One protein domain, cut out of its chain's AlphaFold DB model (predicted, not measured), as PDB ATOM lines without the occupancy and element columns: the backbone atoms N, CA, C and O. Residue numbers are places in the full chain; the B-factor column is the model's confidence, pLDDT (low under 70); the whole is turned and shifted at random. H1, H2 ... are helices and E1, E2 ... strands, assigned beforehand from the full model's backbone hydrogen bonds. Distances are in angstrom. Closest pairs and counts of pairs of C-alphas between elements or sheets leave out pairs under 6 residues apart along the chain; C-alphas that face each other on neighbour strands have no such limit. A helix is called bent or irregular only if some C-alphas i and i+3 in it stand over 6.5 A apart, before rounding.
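Overview. This is residues 172 to 302 of the 323 residues of an uncharacterized protein of Coniophora puteana (strain RWD-64-598) (UniProt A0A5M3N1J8). A small, twisted wall of five parallel strands has the bent helix H2 packed over its E4 and E5 edge, with H1 beside the second arm of H2, while H3 starts at the sheet and leads away from it, so that residues 289 to 302, of which 289 to 301 belong to H3, stick out as a bare arm. Two long loops, residues 175 to 193 and 198 to 215, join the first three strands. The printed part has 131 residues, with five named strands and three named helices in the order E1 E2 E3 H1 E4 H2 E5 H3; the sheet order is E1 E2 E3 E4 E5, and the class is mixed, helices and strands. It is compact, with a radius of gyration of the C-alphas of 15.1 A and spans of 41 by 39 by 27 A.

Along the chain. Find C-alpha 172 at (-66.189, -56.136, -10.104), where E1, residues 172 to 174, begins. Read on to E2, residues 194 to 197, and E3, residues 216 to 219. H1, residues 225 to 236, measures 15.7 A, and E4, residues 242 to 246, 12.7 A. By its hydrogen bonds H2, residues 252 to 273, was assigned as one helix, but it is bent: C-alphas 261 and 264 are 6.8 A apart. Its arms are H2a, residues 252 to 261, 14.4 A, and H2b, residues 264 to 273, 14.3 A, at a steep tilt of 58 degrees. E5, residues 277 to 281, measures 13.1 A. H3, residues 284 to 301, runs 25.9 A from C-alpha 284 at (-66.048, -67.344, -12.908) to C-alpha 301 at (-91.841, -65.049, -13.915).

Arrangement. Look first at the sheet, which is twisted, its C-alphas up to 4.0 A off the best plane. Its neighbours are parallel: N 174 and O 196 of E1 and E2 are 2.8 A apart, N 197 and O 218 of E2 and E3 2.7 A, N 246 and O 219 of E4 and E3 2.7 A, and N 245 and O 279 of E4 and E5 2.8 A, each within hydrogen-bond range. E3, H1, E4 and E4, H2, E5 are strand-helix-strand units, parallel neighbour strands with a helix between, both with right-handed crossovers. Two layers form, with H2a and H2b on one face of the sheet. H2b lies over E4 and E5 at a height of 9.6 A; its closest C-alphas to E5 are those of Gly 270 and Ile 278, 6.5 A. The closest C-alphas of H2a and E5 are those of Ala 259 and Tyr 280, 6.1 A. H1 is only just not on the sheet, with 4 pairs of C-alphas within 10 A. H1 and H2b are close but not clearly touching, Glu 226 and Ile 269 having the closest C-alphas at 6.2 A. H3 only grazes the sheet with residues 284 to 288. In H1, H2a, H2b and H3 every O i to N i+4 pair is within hydrogen-bond range.

Size, cuts and confidence. The C-alphas of Ser 182 and Tyr 302, the two farthest apart, are 45.5 A apart. The printed part has no cut. The links E1 to E2 and E2 to E3 are long. Look for pLDDT under 70 at residues 176 to 188, 199 to 207, 250, 289 and 296 to 302; the mean of the printed part is 80.9.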
ATOM      1  N   PHE A 172     -67.508 -56.674  -9.844       84.81
ATOM      2  CA  PHE A 172     -66.189 -56.136 -10.104       84.81
ATOM      3  C   PHE A 172     -65.184 -57.262 -10.265       84.81
ATOM      4  O   PHE A 172     -65.098 -58.159  -9.423       84.81
ATOM      5  N   ARG A 173     -64.431 -57.227 -11.366       83.62
ATOM      6  CA  ARG A 173     -63.443 -58.252 -11.691       83.62
ATOM      7  C   ARG A 173     -62.062 -57.636 -11.799       83.62
ATOM      8  O   ARG A 173     -61.822 -56.738 -12.598       83.62
ATOM      9  N   LEU A 174     -61.150 -58.189 -11.016       81.88
ATOM     10  CA  LEU A 174     -59.725 -57.920 -11.080       81.88
ATOM     11  C   LEU A 174     -59.056 -59.153 -11.667       81.88
ATOM     12  O   LEU A 174     -58.664 -60.078 -10.956       81.88
ATOM     13  N   LEU A 175     -58.992 -59.193 -12.993       70.94
ATOM     14  CA  LEU A 175     -58.218 -60.186 -13.717       70.94
ATOM     15  C   LEU A 175     -56.823 -59.583 -13.925       70.94
ATOM     16  O   LEU A 175     -56.722 -58.444 -14.363       70.94
ATOM     17  N   HIS A 176     -55.770 -60.344 -13.616       69.69
ATOM     18  CA  HIS A 176     -54.349 -59.966 -13.743       69.69
ATOM     19  C   HIS A 176     -53.714 -59.209 -12.563       69.69
ATOM     20  O   HIS A 176     -54.350 -58.893 -11.558       69.69
ATOM     21  N   ASN A 177     -52.392 -59.058 -12.672       61.62
ATOM     22  CA  ASN A 177     -51.457 -58.658 -11.628       61.62
ATOM     23  C   ASN A 177     -51.517 -57.138 -11.432       61.62
ATOM     24  O   ASN A 177     -50.639 -56.403 -11.873       61.62
ATOM     25  N   TRP A 178     -52.608 -56.661 -10.839       61.47
ATOM     26  CA  TRP A 178     -52.786 -55.239 -10.585       61.47
ATOM     27  C   TRP A 178     -52.167 -54.862  -9.244       61.47
ATOM     28  O   TRP A 178     -52.502 -55.457  -8.214       61.47
ATOM     29  N   ASP A 179     -51.315 -53.839  -9.235       61.69
ATOM     30  CA  ASP A 179     -50.890 -53.195  -7.997       61.69
ATOM     31  C   ASP A 179     -51.845 -52.041  -7.657       61.69
ATOM     32  O   ASP A 179     -51.703 -50.912  -8.139       61.69
ATOM     33  N   LEU A 180     -52.849 -52.334  -6.820       60.31
ATOM     34  CA  LEU A 180     -53.835 -51.350  -6.353       60.31
ATOM     35  C   LEU A 180     -53.194 -50.228  -5.514       60.31
ATOM     36  O   LEU A 180     -53.862 -49.239  -5.214       60.31
ATOM     37  N   ARG A 181     -51.899 -50.326  -5.170       58.78
ATOM     38  CA  ARG A 181     -51.151 -49.274  -4.463       58.78
ATOM     39  C   ARG A 181     -51.034 -47.979  -5.252       58.78
ATOM     40  O   ARG A 181     -50.963 -46.913  -4.649       58.78
ATOM     41  N   SER A 182     -51.002 -48.057  -6.580       55.72
ATOM     42  CA  SER A 182     -50.762 -46.893  -7.442       55.72
ATOM     43  C   SER A 182     -51.991 -45.996  -7.610       55.72
ATOM     44  O   SER A 182     -51.868 -44.816  -7.936       55.72
ATOM     45  N   SER A 183     -53.187 -46.523  -7.349       55.50
ATOM     46  CA  SER A 183     -54.436 -45.840  -7.649       55.50
ATOM     47  C   SER A 183     -55.150 -45.426  -6.365       55.50
ATOM     48  O   SER A 183     -56.099 -46.072  -5.927       55.50
ATOM     49  N   GLY A 184     -54.706 -44.312  -5.779       55.16
ATOM     50  CA  GLY A 184     -55.251 -43.723  -4.548       55.16
ATOM     51  C   GLY A 184     -56.761 -43.396  -4.551       55.16
ATOM     52  O   GLY A 184     -57.284 -42.894  -3.563       55.16
ATOM     53  N   ALA A 185     -57.455 -43.642  -5.665       54.44
ATOM     54  CA  ALA A 185     -58.792 -43.145  -5.976       54.44
ATOM     55  C   ALA A 185     -59.914 -44.207  -5.952       54.44
ATOM     56  O   ALA A 185     -61.073 -43.851  -6.138       54.44
ATOM     57  N   PHE A 186     -59.619 -45.494  -5.721       56.59
ATOM     58  CA  PHE A 186     -60.605 -46.584  -5.892       56.59
ATOM     59  C   PHE A 186     -61.226 -47.118  -4.582       56.59
ATOM     60  O   PHE A 186     -61.838 -48.183  -4.573       56.59
ATOM     61  N   PHE A 187     -61.079 -46.432  -3.447       57.97
ATOM     62  CA  PHE A 187     -61.157 -47.125  -2.149       57.97
ATOM     63  C   PHE A 187     -62.524 -47.264  -1.478       57.97
ATOM     64  O   PHE A 187     -62.586 -47.805  -0.370       57.97
ATOM     65  N   GLN A 188     -63.620 -46.848  -2.113       66.44
ATOM     66  CA  GLN A 188     -64.930 -47.002  -1.483       66.44
ATOM     67  C   GLN A 188     -66.053 -47.241  -2.486       66.44
ATOM     68  O   GLN A 188     -66.854 -46.366  -2.807       66.44
ATOM     69  N   TYR A 189     -66.142 -48.478  -2.960       78.00
ATOM     70  CA  TYR A 189     -67.280 -48.925  -3.750       78.00
ATOM     71  C   TYR A 189     -68.306 -49.604  -2.847       78.00
ATOM     72  O   TYR A 189     -68.267 -50.811  -2.610       78.00
ATOM     73  N   SER A 190     -69.264 -48.821  -2.353       84.25
ATOM     74  CA  SER A 190     -70.345 -49.314  -1.490       84.25
ATOM     75  C   SER A 190     -71.414 -50.127  -2.231       84.25
ATOM     76  O   SER A 190     -72.270 -50.719  -1.585       84.25
ATOM     77  N   GLY A 191     -71.396 -50.157  -3.568       88.81
ATOM     78  CA  GLY A 191     -72.399 -50.852  -4.386       88.81
ATOM     79  C   GLY A 191     -72.003 -52.250  -4.867       88.81
ATOM     80  O   GLY A 191     -72.877 -53.002  -5.298       88.81
ATOM     81  N   ILE A 192     -70.714 -52.602  -4.794       90.75
ATOM     82  CA  ILE A 192     -70.214 -53.879  -5.315       90.75
ATOM     83  C   ILE A 192     -70.654 -54.993  -4.370       90.75
ATOM     84  O   ILE A 192     -70.298 -54.991  -3.194       90.75
ATOM     85  N   LYS A 193     -71.417 -55.951  -4.897       91.81
ATOM     86  CA  LYS A 193     -71.875 -57.136  -4.160       91.81
ATOM     87  C   LYS A 193     -71.042 -58.372  -4.474       91.81
ATOM     88  O   LYS A 193     -70.972 -59.269  -3.635       91.81
ATOM     89  N   ARG A 194     -70.423 -58.425  -5.655       90.38
ATOM     90  CA  ARG A 194     -69.658 -59.582  -6.130       90.38
ATOM     91  C   ARG A 194     -68.268 -59.140  -6.574       90.38
ATOM     92  O   ARG A 194     -68.130 -58.220  -7.381       90.38
ATOM     93  N   LEU A 195     -67.240 -59.796  -6.045       91.31
ATOM     94  CA  LEU A 195     -65.841 -59.483  -6.318       91.31
ATOM     95  C   LEU A 195     -65.127 -60.716  -6.873       91.31
ATOM     96  O   LEU A 195     -65.073 -61.757  -6.229       91.31
ATOM     97  N   THR A 196     -64.560 -60.613  -8.071       89.69
ATOM     98  CA  THR A 196     -63.740 -61.673  -8.671       89.69
ATOM     99  C   THR A 196     -62.277 -61.275  -8.672       89.69
ATOM    100  O   THR A 196     -61.909 -60.217  -9.179       89.69
ATOM    101  N   LEU A 197     -61.446 -62.160  -8.145       87.56
ATOM    102  CA  LEU A 197     -60.027 -61.991  -7.911       87.56
ATOM    103  C   LEU A 197     -59.263 -63.033  -8.742       87.56
ATOM    104  O   LEU A 197     -59.393 -64.239  -8.542       87.56
ATOM    105  N   GLY A 198     -58.486 -62.570  -9.717       81.50
ATOM    106  CA  GLY A 198     -57.684 -63.418 -10.592       81.50
ATOM    107  C   GLY A 198     -56.549 -64.163  -9.876       81.50
ATOM    108  O   GLY A 198     -56.199 -63.887  -8.732       81.50
ATOM    109  N   SER A 199     -55.943 -65.112 -10.600       68.19
ATOM    110  CA  SER A 199     -54.896 -66.033 -10.112       68.19
ATOM    111  C   SER A 199     -53.665 -65.345  -9.506       68.19
ATOM    112  O   SER A 199     -53.032 -65.883  -8.601       68.19
ATOM    113  N   ILE A 200     -53.346 -64.136  -9.968       62.00
ATOM    114  CA  ILE A 200     -52.107 -63.433  -9.629       62.00
ATOM    115  C   ILE A 200     -52.428 -62.158  -8.860       62.00
ATOM    116  O   ILE A 200     -52.006 -61.070  -9.224       62.00
ATOM    117  N   ILE A 201     -53.225 -62.264  -7.806       58.47
ATOM    118  CA  ILE A 201     -53.298 -61.166  -6.852       58.47
ATOM    119  C   ILE A 201     -52.228 -61.423  -5.803       58.47
ATOM    120  O   ILE A 201     -52.389 -62.224  -4.876       58.47
ATOM    121  N   SER A 202     -51.093 -60.750  -5.992       57.34
ATOM    122  CA  SER A 202     -50.127 -60.532  -4.920       57.34
ATOM    123  C   SER A 202     -50.886 -60.014  -3.697       57.34
ATOM    124  O   SER A 202     -51.741 -59.134  -3.827       57.34
ATOM    125  N   GLY A 203     -50.601 -60.555  -2.507       55.38
ATOM    126  CA  GLY A 203     -51.294 -60.191  -1.260       55.38
ATOM    127  C   GLY A 203     -51.286 -58.687  -0.971       55.38
ATOM    128  O   GLY A 203     -52.130 -58.187  -0.238       55.38
ATOM    129  N   ALA A 204     -50.392 -57.955  -1.632       60.44
ATOM    130  CA  ALA A 204     -50.306 -56.507  -1.641       60.44
ATOM    131  C   ALA A 204     -51.525 -55.761  -2.220       60.44
ATOM    132  O   ALA A 204     -51.679 -54.589  -1.899       60.44
ATOM    133  N   SER A 205     -52.350 -56.375  -3.078       63.31
ATOM    134  CA  SER A 205     -53.393 -55.634  -3.811       63.31
ATOM    135  C   SER A 205     -54.686 -55.463  -3.003       63.31
ATOM    136  O   SER A 205     -55.301 -54.401  -3.012       63.31
ATOM    137  N   LEU A 206     -55.082 -56.468  -2.214       69.19
ATOM    138  CA  LEU A 206     -56.296 -56.393  -1.383       69.19
ATOM    139  C   LEU A 206     -56.126 -55.549  -0.115       69.19
ATOM    140  O   LEU A 206     -57.109 -55.303   0.582       69.19
ATOM    141  N   SER A 207     -54.900 -55.133   0.216       69.94
ATOM    142  CA  SER A 207     -54.617 -54.511   1.510       69.94
ATOM    143  C   SER A 207     -55.148 -53.085   1.655       69.94
ATOM    144  O   SER A 207     -55.310 -52.614   2.777       69.94
ATOM    145  N   LEU A 208     -55.448 -52.406   0.542       73.88
ATOM    146  CA  LEU A 208     -55.839 -50.992   0.541       73.88
ATOM    147  C   LEU A 208     -57.321 -50.745   0.222       73.88
ATOM    148  O   LEU A 208     -57.833 -49.674   0.536       73.88
ATOM    149  N   ALA A 209     -58.023 -51.703  -0.382       81.50
ATOM    150  CA  ALA A 209     -59.402 -51.511  -0.826       81.50
ATOM    151  C   ALA A 209     -60.433 -52.044   0.181       81.50
ATOM    152  O   ALA A 209     -60.247 -53.110   0.771       81.50
ATOM    153  N   THR A 210     -61.541 -51.310   0.353       88.56
ATOM    154  CA  THR A 210     -62.671 -51.714   1.203       88.56
ATOM    155  C   THR A 210     -63.939 -51.885   0.376       88.56
ATOM    156  O   THR A 210     -64.298 -51.018  -0.426       88.56
ATOM    157  N   PHE A 211     -64.630 -53.007   0.576       91.69
ATOM    158  CA  PHE A 211     -65.858 -53.330  -0.151       91.69
ATOM    159  C   PHE A 211     -66.961 -53.811   0.807       91.69
ATOM    160  O   PHE A 211     -67.223 -55.011   0.909       91.69
ATOM    161  N   PRO A 212     -67.632 -52.893   1.526       93.44
ATOM    162  CA  PRO A 212     -68.552 -53.256   2.609       93.44
ATOM    163  C   PRO A 212     -69.815 -53.991   2.153       93.44
ATOM    164  O   PRO A 212     -70.420 -54.713   2.940       93.44
ATOM    165  N   ALA A 213     -70.218 -53.834   0.890       94.19
ATOM    166  CA  ALA A 213     -71.402 -54.495   0.343       94.19
ATOM    167  C   ALA A 213     -71.120 -55.857  -0.303       94.19
ATOM    168  O   ALA A 213     -72.070 -56.514  -0.739       94.19
ATOM    169  N   VAL A 214     -69.854 -56.290  -0.367       94.69
ATOM    170  CA  VAL A 214     -69.500 -57.569  -0.985       94.69
ATOM    171  C   VAL A 214     -70.078 -58.711  -0.162       94.69
ATOM    172  O   VAL A 214     -69.838 -58.825   1.036       94.69
ATOM    173  N   LYS A 215     -70.845 -59.560  -0.838       95.62
ATOM    174  CA  LYS A 215     -71.428 -60.786  -0.297       95.62
ATOM    175  C   LYS A 215     -70.806 -62.027  -0.925       95.62
ATOM    176  O   LYS A 215     -70.798 -63.080  -0.299       95.62
ATOM    177  N   GLU A 216     -70.277 -61.916  -2.139       94.50
ATOM    178  CA  GLU A 216     -69.710 -63.052  -2.865       94.50
ATOM    179  C   GLU A 216     -68.303 -62.722  -3.348       94.50
ATOM    180  O   GLU A 216     -68.073 -61.665  -3.946       94.50
ATOM    181  N   VAL A 217     -67.364 -63.636  -3.115       93.06
ATOM    182  CA  VAL A 217     -65.987 -63.509  -3.600       93.06
ATOM    183  C   VAL A 217     -65.622 -64.742  -4.408       93.06
ATOM    184  O   VAL A 217     -65.786 -65.865  -3.944       93.06
ATOM    185  N   ALA A 218     -65.078 -64.536  -5.603       92.31
ATOM    186  CA  ALA A 218     -64.488 -65.594  -6.408       92.31
ATOM    187  C   ALA A 218     -62.972 -65.394  -6.485       92.31
ATOM    188  O   ALA A 218     -62.524 -64.299  -6.807       92.31
ATOM    189  N   LEU A 219     -62.177 -66.423  -6.204       91.44
ATOM    190  CA  LEU A 219     -60.711 -66.362  -6.229       91.44
ATOM    191  C   LEU A 219     -60.117 -67.683  -6.733       91.44
ATOM    192  O   LEU A 219     -60.800 -68.695  -6.698       91.44
ATOM    193  N   ALA A 220     -58.862 -67.713  -7.200       89.12
ATOM    194  CA  ALA A 220     -58.179 -68.966  -7.599       89.12
ATOM    195  C   ALA A 220     -58.025 -69.967  -6.417       89.12
ATOM    196  O   ALA A 220     -58.558 -69.643  -5.372       89.12
ATOM    197  N   PRO A 221     -57.316 -71.131  -6.507       85.62
ATOM    198  CA  PRO A 221     -56.658 -72.009  -5.457       85.62
ATOM    199  C   PRO A 221     -55.158 -71.646  -5.085       85.62
ATOM    200  O   PRO A 221     -54.449 -71.269  -6.008       85.62
ATOM    201  N   ASN A 222     -54.717 -71.552  -3.797       84.38
ATOM    202  CA  ASN A 222     -53.403 -71.043  -3.253       84.38
ATOM    203  C   ASN A 222     -53.388 -71.104  -1.697       84.38
ATOM    204  O   ASN A 222     -54.446 -71.018  -1.074       84.38
ATOM    205  N   ASP A 223     -52.200 -71.151  -1.095       74.56
ATOM    206  CA  ASP A 223     -51.942 -71.503   0.307       74.56
ATOM    207  C   ASP A 223     -52.096 -70.324   1.298       74.56
ATOM    208  O   ASP A 223     -52.550 -70.511   2.421       74.56
ATOM    209  N   GLU A 224     -51.809 -69.076   0.902       79.69
ATOM    210  CA  GLU A 224     -51.800 -67.906   1.818       79.69
ATOM    211  C   GLU A 224     -53.173 -67.238   2.050       79.69
ATOM    212  O   GLU A 224     -53.289 -66.016   2.154       79.69
ATOM    213  N   ARG A 225     -54.273 -67.984   2.019       74.94
ATOM    214  CA  ARG A 225     -55.589 -67.361   1.769       74.94
ATOM    215  C   ARG A 225     -56.484 -67.147   2.931       74.94
ATOM    216  O   ARG A 225     -57.256 -66.198   2.898       74.94
ATOM    217  N   GLU A 226     -56.418 -68.052   3.883       85.12
ATOM    218  CA  GLU A 226     -57.207 -67.963   5.093       85.12
ATOM    219  C   GLU A 226     -56.951 -66.609   5.765       85.12
ATOM    220  O   GLU A 226     -57.874 -65.820   5.961       85.12
ATOM    221  N   GLU A 227     -55.670 -66.280   5.957       86.75
ATOM    222  CA  GLU A 227     -55.228 -65.005   6.515       86.75
ATOM    223  C   GLU A 227     -55.668 -63.822   5.645       86.75
ATOM    224  O   GLU A 227     -56.309 -62.899   6.141       86.75
ATOM    225  N   ARG A 228     -55.413 -63.867   4.329       86.12
ATOM    226  CA  ARG A 228     -55.747 -62.760   3.414       86.12
ATOM    227  C   ARG A 228     -57.249 -62.509   3.290       86.12
ATOM    228  O   ARG A 228     -57.662 -61.360   3.148       86.12
ATOM    229  N   LEU A 229     -58.066 -63.560   3.295       89.19
ATOM    230  CA  LEU A 229     -59.516 -63.449   3.183       89.19
ATOM    231  C   LEU A 229     -60.127 -62.972   4.504       89.19
ATOM    232  O   LEU A 229     -60.987 -62.097   4.480       89.19
ATOM    233  N   SER A 230     -59.623 -63.463   5.640       90.56
ATOM    234  CA  SER A 230     -59.987 -62.973   6.975       90.56
ATOM    235  C   SER A 230     -59.667 -61.483   7.141       90.56
ATOM    236  O   SER A 230     -60.514 -60.677   7.537       90.56
ATOM    237  N   ASP A 231     -58.461 -61.088   6.742       90.12
ATOM    238  CA  ASP A 231     -57.980 -59.710   6.747       90.12
ATOM    239  C   ASP A 231     -58.801 -58.814   5.797       90.12
ATOM    240  O   ASP A 231     -59.254 -57.730   6.176       90.12
ATOM    241  N   PHE A 232     -59.119 -59.301   4.592       90.12
ATOM    242  CA  PHE A 232     -60.043 -58.636   3.669       90.12
ATOM    243  C   PHE A 232     -61.440 -58.426   4.270       90.12
ATOM    244  O   PHE A 232     -61.966 -57.313   4.182       90.12
ATOM    245  N   MET A 233     -62.040 -59.457   4.876       92.38
ATOM    246  CA  MET A 233     -63.375 -59.383   5.482       92.38
ATOM    247  C   MET A 233     -63.396 -58.406   6.658       92.38
ATOM    248  O   MET A 233     -64.284 -57.556   6.741       92.38
ATOM    249  N   THR A 234     -62.372 -58.460   7.511       92.06
ATOM    250  CA  THR A 234     -62.214 -57.572   8.670       92.06
ATOM    251  C   THR A 234     -62.079 -56.114   8.238       92.06
ATOM    252  O   THR A 234     -62.793 -55.246   8.746       92.06
ATOM    253  N   ARG A 235     -61.216 -55.828   7.253       90.19
ATOM    254  CA  ARG A 235     -61.037 -54.471   6.713       90.19
ATOM    255  C   ARG A 235     -62.276 -53.951   6.007       90.19
ATOM    256  O   ARG A 235     -62.687 -52.816   6.238       90.19
ATOM    257  N   SER A 236     -62.859 -54.768   5.134       91.81
ATOM    258  CA  SER A 236     -64.039 -54.384   4.361       91.81
ATOM    259  C   SER A 236     -65.295 -54.314   5.223       91.81
ATOM    260  O   SER A 236     -66.271 -53.711   4.790       91.81
ATOM    261  N   ARG A 237     -65.282 -54.897   6.432       94.88
ATOM    262  CA  ARG A 237     -66.455 -55.064   7.303       94.88
ATOM    263  C   ARG A 237     -67.618 -55.736   6.569       94.88
ATOM    264  O   ARG A 237     -68.779 -55.372   6.760       94.88
ATOM    265  N   CYS A 238     -67.295 -56.680   5.689       94.75
ATOM    266  CA  CYS A 238     -68.273 -57.388   4.878       94.75
ATOM    267  C   CYS A 238     -68.575 -58.774   5.461       94.75
ATOM    268  O   CYS A 238     -67.768 -59.350   6.187       94.75
ATOM    269  N   HIS A 239     -69.758 -59.297   5.139       95.81
ATOM    270  CA  HIS A 239     -70.195 -60.633   5.534       95.81
ATOM    271  C   HIS A 239     -70.411 -61.447   4.264       95.81
ATOM    272  O   HIS A 239     -71.365 -61.206   3.516       95.81
ATOM    273  N   LEU A 240     -69.494 -62.375   4.001       95.88
ATOM    274  CA  LEU A 240     -69.563 -63.211   2.815       95.88
ATOM    275  C   LEU A 240     -70.611 -64.307   3.012       95.88
ATOM    276  O   LEU A 240     -70.618 -65.005   4.021       95.88
ATOM    277  N   ILE A 241     -71.485 -64.465   2.024       96.94
ATOM    278  CA  ILE A 241     -72.435 -65.579   1.941       96.94
ATOM    279  C   ILE A 241     -71.890 -66.705   1.063       96.94
ATOM    280  O   ILE A 241     -72.302 -67.849   1.221       96.94
ATOM    281  N   CYS A 242     -70.980 -66.382   0.136       94.94
ATOM    282  CA  CYS A 242     -70.437 -67.335  -0.820       94.94
ATOM    283  C   CYS A 242     -68.963 -67.051  -1.134       94.94
ATOM    284  O   CYS A 242     -68.589 -65.911  -1.427       94.94
ATOM    285  N   ILE A 243     -68.146 -68.106  -1.126       94.38
ATOM    286  CA  ILE A 243     -66.797 -68.108  -1.694       94.38
ATOM    287  C   ILE A 243     -66.758 -69.102  -2.853       94.38
ATOM    288  O   ILE A 243     -67.104 -70.270  -2.693       94.38
ATOM    289  N   THR A 244     -66.293 -68.653  -4.014       93.25
ATOM    290  CA  THR A 244     -66.105 -69.495  -5.196       93.25
ATOM    291  C   THR A 244     -64.616 -69.665  -5.490       93.25
ATOM    292  O   THR A 244     -63.924 -68.706  -5.833       93.25
ATOM    293  N   PHE A 245     -64.117 -70.895  -5.436       92.06
ATOM    294  CA  PHE A 245     -62.761 -71.234  -5.857       92.06
ATOM    295  C   PHE A 245     -62.717 -71.527  -7.364       92.06
ATOM    296  O   PHE A 245     -63.266 -72.514  -7.851       92.06
ATOM    297  N   ILE A 246     -62.041 -70.662  -8.116       90.44
ATOM    298  CA  ILE A 246     -61.819 -70.765  -9.559       90.44
ATOM    299  C   ILE A 246     -60.602 -71.654  -9.793       90.44
ATOM    300  O   ILE A 246     -59.468 -71.186  -9.745       90.44
ATOM    301  N   ILE A 247     -60.822 -72.935 -10.043       88.69
ATOM    302  CA  ILE A 247     -59.771 -73.906 -10.310       88.69
ATOM    303  C   ILE A 247     -59.561 -73.996 -11.826       88.69
ATOM    304  O   ILE A 247     -60.354 -74.649 -12.510       88.69
ATOM    305  N   PRO A 248     -58.514 -73.359 -12.384       81.06
ATOM    306  CA  PRO A 248     -58.269 -73.424 -13.816       81.06
ATOM    307  C   PRO A 248     -57.956 -74.871 -14.213       81.06
ATOM    308  O   PRO A 248     -56.959 -75.446 -13.780       81.06
ATOM    309  N   GLY A 249     -58.818 -75.460 -15.036       70.69
ATOM    310  CA  GLY A 249     -58.676 -76.822 -15.540       70.69
ATOM    311  C   GLY A 249     -59.009 -76.888 -17.026       70.69
ATOM    312  O   GLY A 249     -59.941 -76.239 -17.492       70.69
ATOM    313  N   PHE A 250     -58.242 -77.676 -17.783       60.22
ATOM    314  CA  PHE A 250     -58.444 -77.837 -19.229       60.22
ATOM    315  C   PHE A 250     -59.541 -78.862 -19.579       60.22
ATOM    316  O   PHE A 250     -59.975 -78.916 -20.727       60.22
ATOM    317  N   SER A 251     -60.000 -79.671 -18.613       78.94
ATOM    318  CA  SER A 251     -61.045 -80.686 -18.805       78.94
ATOM    319  C   SER A 251     -61.966 -80.827 -17.584       78.94
ATOM    320  O   SER A 251     -61.574 -80.545 -16.450       78.94
ATOM    321  N   LYS A 252     -63.200 -81.302 -17.814       76.75
ATOM    322  CA  LYS A 252     -64.225 -81.502 -16.771       76.75
ATOM    323  C   LYS A 252     -63.788 -82.511 -15.699       76.75
ATOM    324  O   LYS A 252     -64.030 -82.292 -14.516       76.75
ATOM    325  N   ASP A 253     -63.086 -83.569 -16.100       81.56
ATOM    326  CA  ASP A 253     -62.576 -84.587 -15.171       81.56
ATOM    327  C   ASP A 253     -61.458 -84.034 -14.279       81.56
ATOM    328  O   ASP A 253     -61.407 -84.314 -13.081       81.56
ATOM    329  N   SER A 254     -60.608 -83.166 -14.842       81.81
ATOM    330  CA  SER A 254     -59.578 -82.459 -14.083       81.81
ATOM    331  C   SER A 254     -60.187 -81.506 -13.054       81.81
ATOM    332  O   SER A 254     -59.657 -81.419 -11.947       81.81
ATOM    333  N   LEU A 255     -61.303 -80.840 -13.382       81.44
ATOM    334  CA  LEU A 255     -62.008 -79.971 -12.440       81.44
ATOM    335  C   LEU A 255     -62.555 -80.763 -11.252       81.44
ATOM    336  O   LEU A 255     -62.318 -80.363 -10.122       81.44
ATOM    337  N   ASN A 256     -63.240 -81.885 -11.484       84.38
ATOM    338  CA  ASN A 256     -63.799 -82.693 -10.395       84.38
ATOM    339  C   ASN A 256     -62.707 -83.201  -9.449       84.38
ATOM    340  O   ASN A 256     -62.865 -83.141  -8.231       84.38
ATOM    341  N   HIS A 257     -61.584 -83.668 -10.000       86.50
ATOM    342  CA  HIS A 257     -60.482 -84.153  -9.178       86.50
ATOM    343  C   HIS A 257     -59.812 -83.019  -8.388       86.50
ATOM    344  O   HIS A 257     -59.537 -83.177  -7.197       86.50
ATOM    345  N   ALA A 258     -59.595 -81.865  -9.021       85.81
ATOM    346  CA  ALA A 258     -59.018 -80.711  -8.351       85.81
ATOM    347  C   ALA A 258     -59.978 -80.123  -7.304       85.81
ATOM    348  O   ALA A 258     -59.551 -79.822  -6.196       85.81
ATOM    349  N   ALA A 259     -61.274 -80.036  -7.603       86.38
ATOM    350  CA  ALA A 259     -62.301 -79.615  -6.656       86.38
ATOM    351  C   ALA A 259     -62.358 -80.558  -5.452       86.38
ATOM    352  O   ALA A 259     -62.377 -80.086  -4.326       86.38
ATOM    353  N   ALA A 260     -62.289 -81.877  -5.661       89.38
ATOM    354  CA  ALA A 260     -62.227 -82.842  -4.564       89.38
ATOM    355  C   ALA A 260     -60.992 -82.634  -3.671       89.38
ATOM    356  O   ALA A 260     -61.103 -82.740  -2.452       89.38
ATOM    357  N   ARG A 261     -59.838 -82.296  -4.263       89.12
ATOM    358  CA  ARG A 261     -58.621 -81.959  -3.512       89.12
ATOM    359  C   ARG A 261     -58.798 -80.690  -2.678       89.12
ATOM    360  O   ARG A 261     -58.422 -80.686  -1.516       89.12
ATOM    361  N   TRP A 262     -59.372 -79.642  -3.266       88.31
ATOM    362  CA  TRP A 262     -59.584 -78.354  -2.595       88.31
ATOM    363  C   TRP A 262     -60.787 -78.341  -1.656       88.31
ATOM    364  O   TRP A 262     -60.920 -77.407  -0.874       88.31
ATOM    365  N   LYS A 263     -61.646 -79.362  -1.711       92.44
ATOM    366  CA  LYS A 263     -62.881 -79.404  -0.936       92.44
ATOM    367  C   LYS A 263     -62.628 -79.310   0.563       92.44
ATOM    368  O   LYS A 263     -63.270 -78.518   1.236       92.44
ATOM    369  N   LEU A 264     -61.666 -80.083   1.064       92.56
ATOM    370  CA  LEU A 264     -61.338 -80.102   2.489       92.56
ATOM    371  C   LEU A 264     -60.859 -78.727   2.977       92.56
ATOM    372  O   LEU A 264     -61.320 -78.243   4.008       92.56
ATOM    373  N   ASP A 265     -59.968 -78.090   2.215       91.56
ATOM    374  CA  ASP A 265     -59.423 -76.775   2.558       91.56
ATOM    375  C   ASP A 265     -60.488 -75.679   2.434       91.56
ATOM    376  O   ASP A 265     -60.589 -74.807   3.294       91.56
ATOM    377  N   GLY A 266     -61.316 -75.734   1.389       91.75
ATOM    378  CA  GLY A 266     -62.398 -74.780   1.178       91.75
ATOM    379  C   GLY A 266     -63.489 -74.878   2.241       91.75
ATOM    380  O   GLY A 266     -63.921 -73.844   2.742       91.75
ATOM    381  N   ASP A 267     -63.882 -76.092   2.639       93.75
ATOM    382  CA  ASP A 267     -64.861 -76.321   3.708       93.75
ATOM    383  C   ASP A 267     -64.321 -75.800   5.053       93.75
ATOM    384  O   ASP A 267     -65.029 -75.093   5.770       93.75
ATOM    385  N   LYS A 268     -63.035 -76.045   5.352       94.44
ATOM    386  CA  LYS A 268     -62.360 -75.510   6.546       94.44
ATOM    387  C   LYS A 268     -62.323 -73.977   6.553       94.44
ATOM    388  O   LYS A 268     -62.585 -73.360   7.583       94.44
ATOM    389  N   ILE A 269     -62.009 -73.355   5.413       92.88
ATOM    390  CA  ILE A 269     -62.033 -71.890   5.264       92.88
ATOM    391  C   ILE A 269     -63.458 -71.357   5.464       92.88
ATOM    392  O   ILE A 269     -63.639 -70.349   6.145       92.88
ATOM    393  N   GLY A 270     -64.463 -72.027   4.897       94.12
ATOM    394  CA  GLY A 270     -65.870 -71.665   5.061       94.12
ATOM    395  C   GLY A 270     -66.317 -71.697   6.517       94.12
ATOM    396  O   GLY A 270     -66.905 -70.731   6.995       94.12
ATOM    397  N   GLU A 271     -65.971 -72.760   7.244       96.56
ATOM    398  CA  GLU A 271     -66.259 -72.890   8.673       96.56
ATOM    399  C   GLU A 271     -65.579 -71.786   9.492       96.56
ATOM    400  O   GLU A 271     -66.242 -71.095  10.266       96.56
ATOM    401  N   LEU A 272     -64.278 -71.564   9.276       95.00
ATOM    402  CA  LEU A 272     -63.506 -70.567  10.017       95.00
ATOM    403  C   LEU A 272     -64.027 -69.140   9.807       95.00
ATOM    404  O   LEU A 272     -64.069 -68.347  10.745       95.00
ATOM    405  N   LEU A 273     -64.403 -68.805   8.573       94.12
ATOM    406  CA  LEU A 273     -64.873 -67.469   8.206       94.12
ATOM    407  C   LEU A 273     -66.390 -67.293   8.378       94.12
ATOM    408  O   LEU A 273     -66.904 -66.203   8.130       94.12
ATOM    409  N   GLY A 274     -67.114 -68.344   8.779       96.25
ATOM    410  CA  GLY A 274     -68.572 -68.326   8.906       96.25
ATOM    411  C   GLY A 274     -69.305 -68.146   7.571       96.25
ATOM    412  O   GLY A 274     -70.385 -67.556   7.540       96.25
ATOM    413  N   VAL A 275     -68.723 -68.619   6.466       96.88
ATOM    414  CA  VAL A 275     -69.301 -68.515   5.121       96.88
ATOM    415  C   VAL A 275     -70.079 -69.793   4.791       96.88
ATOM    416  O   VAL A 275     -69.474 -70.859   4.676       96.88
ATOM    417  N   PRO A 276     -71.408 -69.718   4.592       96.00
ATOM    418  CA  PRO A 276     -72.257 -70.903   4.474       96.00
ATOM    419  C   PRO A 276     -72.139 -71.638   3.133       96.00
ATOM    420  O   PRO A 276     -72.501 -72.810   3.056       96.00
ATOM    421  N   VAL A 277     -71.686 -70.968   2.066       95.50
ATOM    422  CA  VAL A 277     -71.635 -71.547   0.717       95.50
ATOM    423  C   VAL A 277     -70.218 -71.500   0.163       95.50
ATOM    424  O   VAL A 277     -69.668 -70.424  -0.075       95.50
ATOM    425  N   ILE A 278     -69.659 -72.676  -0.118       94.75
ATOM    426  CA  ILE A 278     -68.382 -72.829  -0.815       94.75
ATOM    427  C   ILE A 278     -68.628 -73.507  -2.162       94.75
ATOM    428  O   ILE A 278     -69.202 -74.593  -2.238       94.75
ATOM    429  N   GLU A 279     -68.196 -72.856  -3.236       93.19
ATOM    430  CA  GLU A 279     -68.340 -73.342  -4.605       93.19
ATOM    431  C   GLU A 279     -66.990 -73.536  -5.288       93.19
ATOM    432  O   GLU A 279     -65.991 -72.905  -4.943       93.19
ATOM    433  N   TYR A 280     -66.984 -74.370  -6.325       91.44
ATOM    434  CA  TYR A 280     -65.805 -74.671  -7.130       91.44
ATOM    435  C   TYR A 280     -66.162 -74.548  -8.612       91.44
ATOM    436  O   TYR A 280     -67.182 -75.079  -9.057       91.44
ATOM    437  N   ALA A 281     -65.333 -73.842  -9.376       88.81
ATOM    438  CA  ALA A 281     -65.611 -73.472 -10.761       88.81
ATOM    439  C   ALA A 281     -64.373 -73.623 -11.640       88.81
ATOM    440  O   ALA A 281     -63.280 -73.294 -11.199       88.81
ATOM    441  N   ASP A 282     -64.539 -74.002 -12.907       84.44
ATOM    442  CA  ASP A 282     -63.482 -73.860 -13.921       84.44
ATOM    443  C   ASP A 282     -63.331 -72.407 -14.400       84.44
ATOM    444  O   ASP A 282     -62.251 -71.973 -14.800       84.44
ATOM    445  N   SER A 283     -64.423 -71.642 -14.356       81.25
ATOM    446  CA  SER A 283     -64.481 -70.258 -14.808       81.25
ATOM    447  C   SER A 283     -65.530 -69.461 -14.041       81.25
ATOM    448  O   SER A 283     -66.709 -69.820 -14.004       81.25
ATOM    449  N   CYS A 284     -65.122 -68.306 -13.508       75.69
ATOM    450  CA  CYS A 284     -66.048 -67.344 -12.908       75.69
ATOM    451  C   CYS A 284     -67.100 -66.853 -13.918       75.69
ATOM    452  O   CYS A 284     -68.265 -66.675 -13.566       75.69
ATOM    453  N   PHE A 285     -66.720 -66.708 -15.193       74.75
ATOM    454  CA  PHE A 285     -67.631 -66.239 -16.234       74.75
ATOM    455  C   PHE A 285     -68.845 -67.162 -16.390       74.75
ATOM    456  O   PHE A 285     -69.969 -66.690 -16.546       74.75
ATOM    457  N   ARG A 286     -68.624 -68.478 -16.322       73.25
ATOM    458  CA  ARG A 286     -69.684 -69.471 -16.505       73.25
ATOM    459  C   ARG A 286     -70.683 -69.449 -15.351       73.25
ATOM    460  O   ARG A 286     -71.883 -69.454 -15.605       73.25
ATOM    461  N   ILE A 287     -70.198 -69.381 -14.110       70.75
ATOM    462  CA  ILE A 287     -71.061 -69.289 -12.922       70.75
ATOM    463  C   ILE A 287     -71.886 -68.014 -12.957       70.75
ATOM    464  O   ILE A 287     -73.098 -68.067 -12.762       70.75
ATOM    465  N   GLN A 288     -71.243 -66.890 -13.265       73.94
ATOM    466  CA  GLN A 288     -71.918 -65.610 -13.370       73.94
ATOM    467  C   GLN A 288     -73.049 -65.659 -14.402       73.94
ATOM    468  O   GLN A 288     -74.178 -65.307 -14.088       73.94
ATOM    469  N   MET A 289     -72.764 -66.160 -15.607       66.94
ATOM    470  CA  MET A 289     -73.756 -66.265 -16.675       66.94
ATOM    471  C   MET A 289     -74.946 -67.134 -16.258       66.94
ATOM    472  O   MET A 289     -76.088 -66.748 -16.466       66.94
ATOM    473  N   VAL A 290     -74.695 -68.290 -15.636       73.62
ATOM    474  CA  VAL A 290     -75.773 -69.171 -15.165       73.62
ATOM    475  C   VAL A 290     -76.597 -68.496 -14.070       73.62
ATOM    476  O   VAL A 290     -77.817 -68.628 -14.071       73.62
ATOM    477  N   ARG A 291     -75.962 -67.772 -13.143       72.44
ATOM    478  CA  ARG A 291     -76.666 -67.050 -12.076       72.44
ATOM    479  C   ARG A 291     -77.498 -65.899 -12.614       72.44
ATOM    480  O   ARG A 291     -78.655 -65.800 -12.237       72.44
ATOM    481  N   ASP A 292     -76.940 -65.078 -13.495       72.38
ATOM    482  CA  ASP A 292     -77.649 -63.935 -14.069       72.38
ATOM    483  C   ASP A 292     -78.834 -64.401 -14.924       72.38
ATOM    484  O   ASP A 292     -79.929 -63.866 -14.787       72.38
ATOM    485  N   VAL A 293     -78.656 -65.467 -15.717       70.56
ATOM    486  CA  VAL A 293     -79.757 -66.106 -16.455       70.56
ATOM    487  C   VAL A 293     -80.805 -66.650 -15.485       70.56
ATOM    488  O   VAL A 293     -81.986 -66.378 -15.655       70.56
ATOM    489  N   LYS A 294     -80.413 -67.373 -14.429       71.88
ATOM    490  CA  LYS A 294     -81.379 -67.859 -13.432       71.88
ATOM    491  C   LYS A 294     -82.134 -66.714 -12.757       71.88
ATOM    492  O   LYS A 294     -83.346 -66.810 -12.630       71.88
ATOM    493  N   ALA A 295     -81.445 -65.656 -12.341       71.88
ATOM    494  CA  ALA A 295     -82.076 -64.502 -11.715       71.88
ATOM    495  C   ALA A 295     -83.069 -63.838 -12.676       71.88
ATOM    496  O   ALA A 295     -84.218 -63.629 -12.313       71.88
ATOM    497  N   GLU A 296     -82.679 -63.591 -13.927       69.81
ATOM    498  CA  GLU A 296     -83.565 -62.972 -14.915       69.81
ATOM    499  C   GLU A 296     -84.807 -63.821 -15.209       69.81
ATOM    500  O   GLU A 296     -85.901 -63.273 -15.316       69.81
ATOM    501  N   TRP A 297     -84.656 -65.142 -15.317       67.56
ATOM    502  CA  TRP A 297     -85.768 -66.042 -15.615       67.56
ATOM    503  C   TRP A 297     -86.694 -66.241 -14.413       67.56
ATOM    504  O   TRP A 297     -87.902 -66.049 -14.526       67.56
ATOM    505  N   TYR A 298     -86.144 -66.570 -13.242       65.00
ATOM    506  CA  TYR A 298     -86.960 -66.875 -12.066       65.00
ATOM    507  C   TYR A 298     -87.519 -65.624 -11.379       65.00
ATOM    508  O   TYR A 298     -88.615 -65.688 -10.834       65.00
ATOM    509  N   GLU A 299     -86.828 -64.481 -11.408       64.38
ATOM    510  CA  GLU A 299     -87.349 -63.253 -10.789       64.38
ATOM    511  C   GLU A 299     -88.365 -62.527 -11.684       64.38
ATOM    512  O   GLU A 299     -89.227 -61.828 -11.155       64.38
ATOM    513  N   ARG A 300     -88.331 -62.702 -13.018       59.66
ATOM    514  CA  ARG A 300     -89.357 -62.124 -13.910       59.66
ATOM    515  C   ARG A 300     -90.665 -62.902 -13.915       59.66
ATOM    516  O   ARG A 300     -91.718 -62.277 -13.967       59.66
ATOM    517  N   GLU A 301     -90.619 -64.231 -13.867       54.62
ATOM    518  CA  GLU A 301     -91.841 -65.049 -13.915       54.62
ATOM    519  C   GLU A 301     -92.567 -65.131 -12.562       54.62
ATOM    520  O   GLU A 301     -93.752 -65.455 -12.522       54.62
ATOM    521  N   TYR A 302     -91.891 -64.798 -11.455       50.06
ATOM    522  CA  TYR A 302     -92.439 -64.903 -10.096       50.06
ATOM    523  C   TYR A 302     -92.805 -63.566  -9.445       50.06
ATOM    524  O   TYR A 302     -92.985 -63.492  -8.227       50.06
TER     525      TYR A 302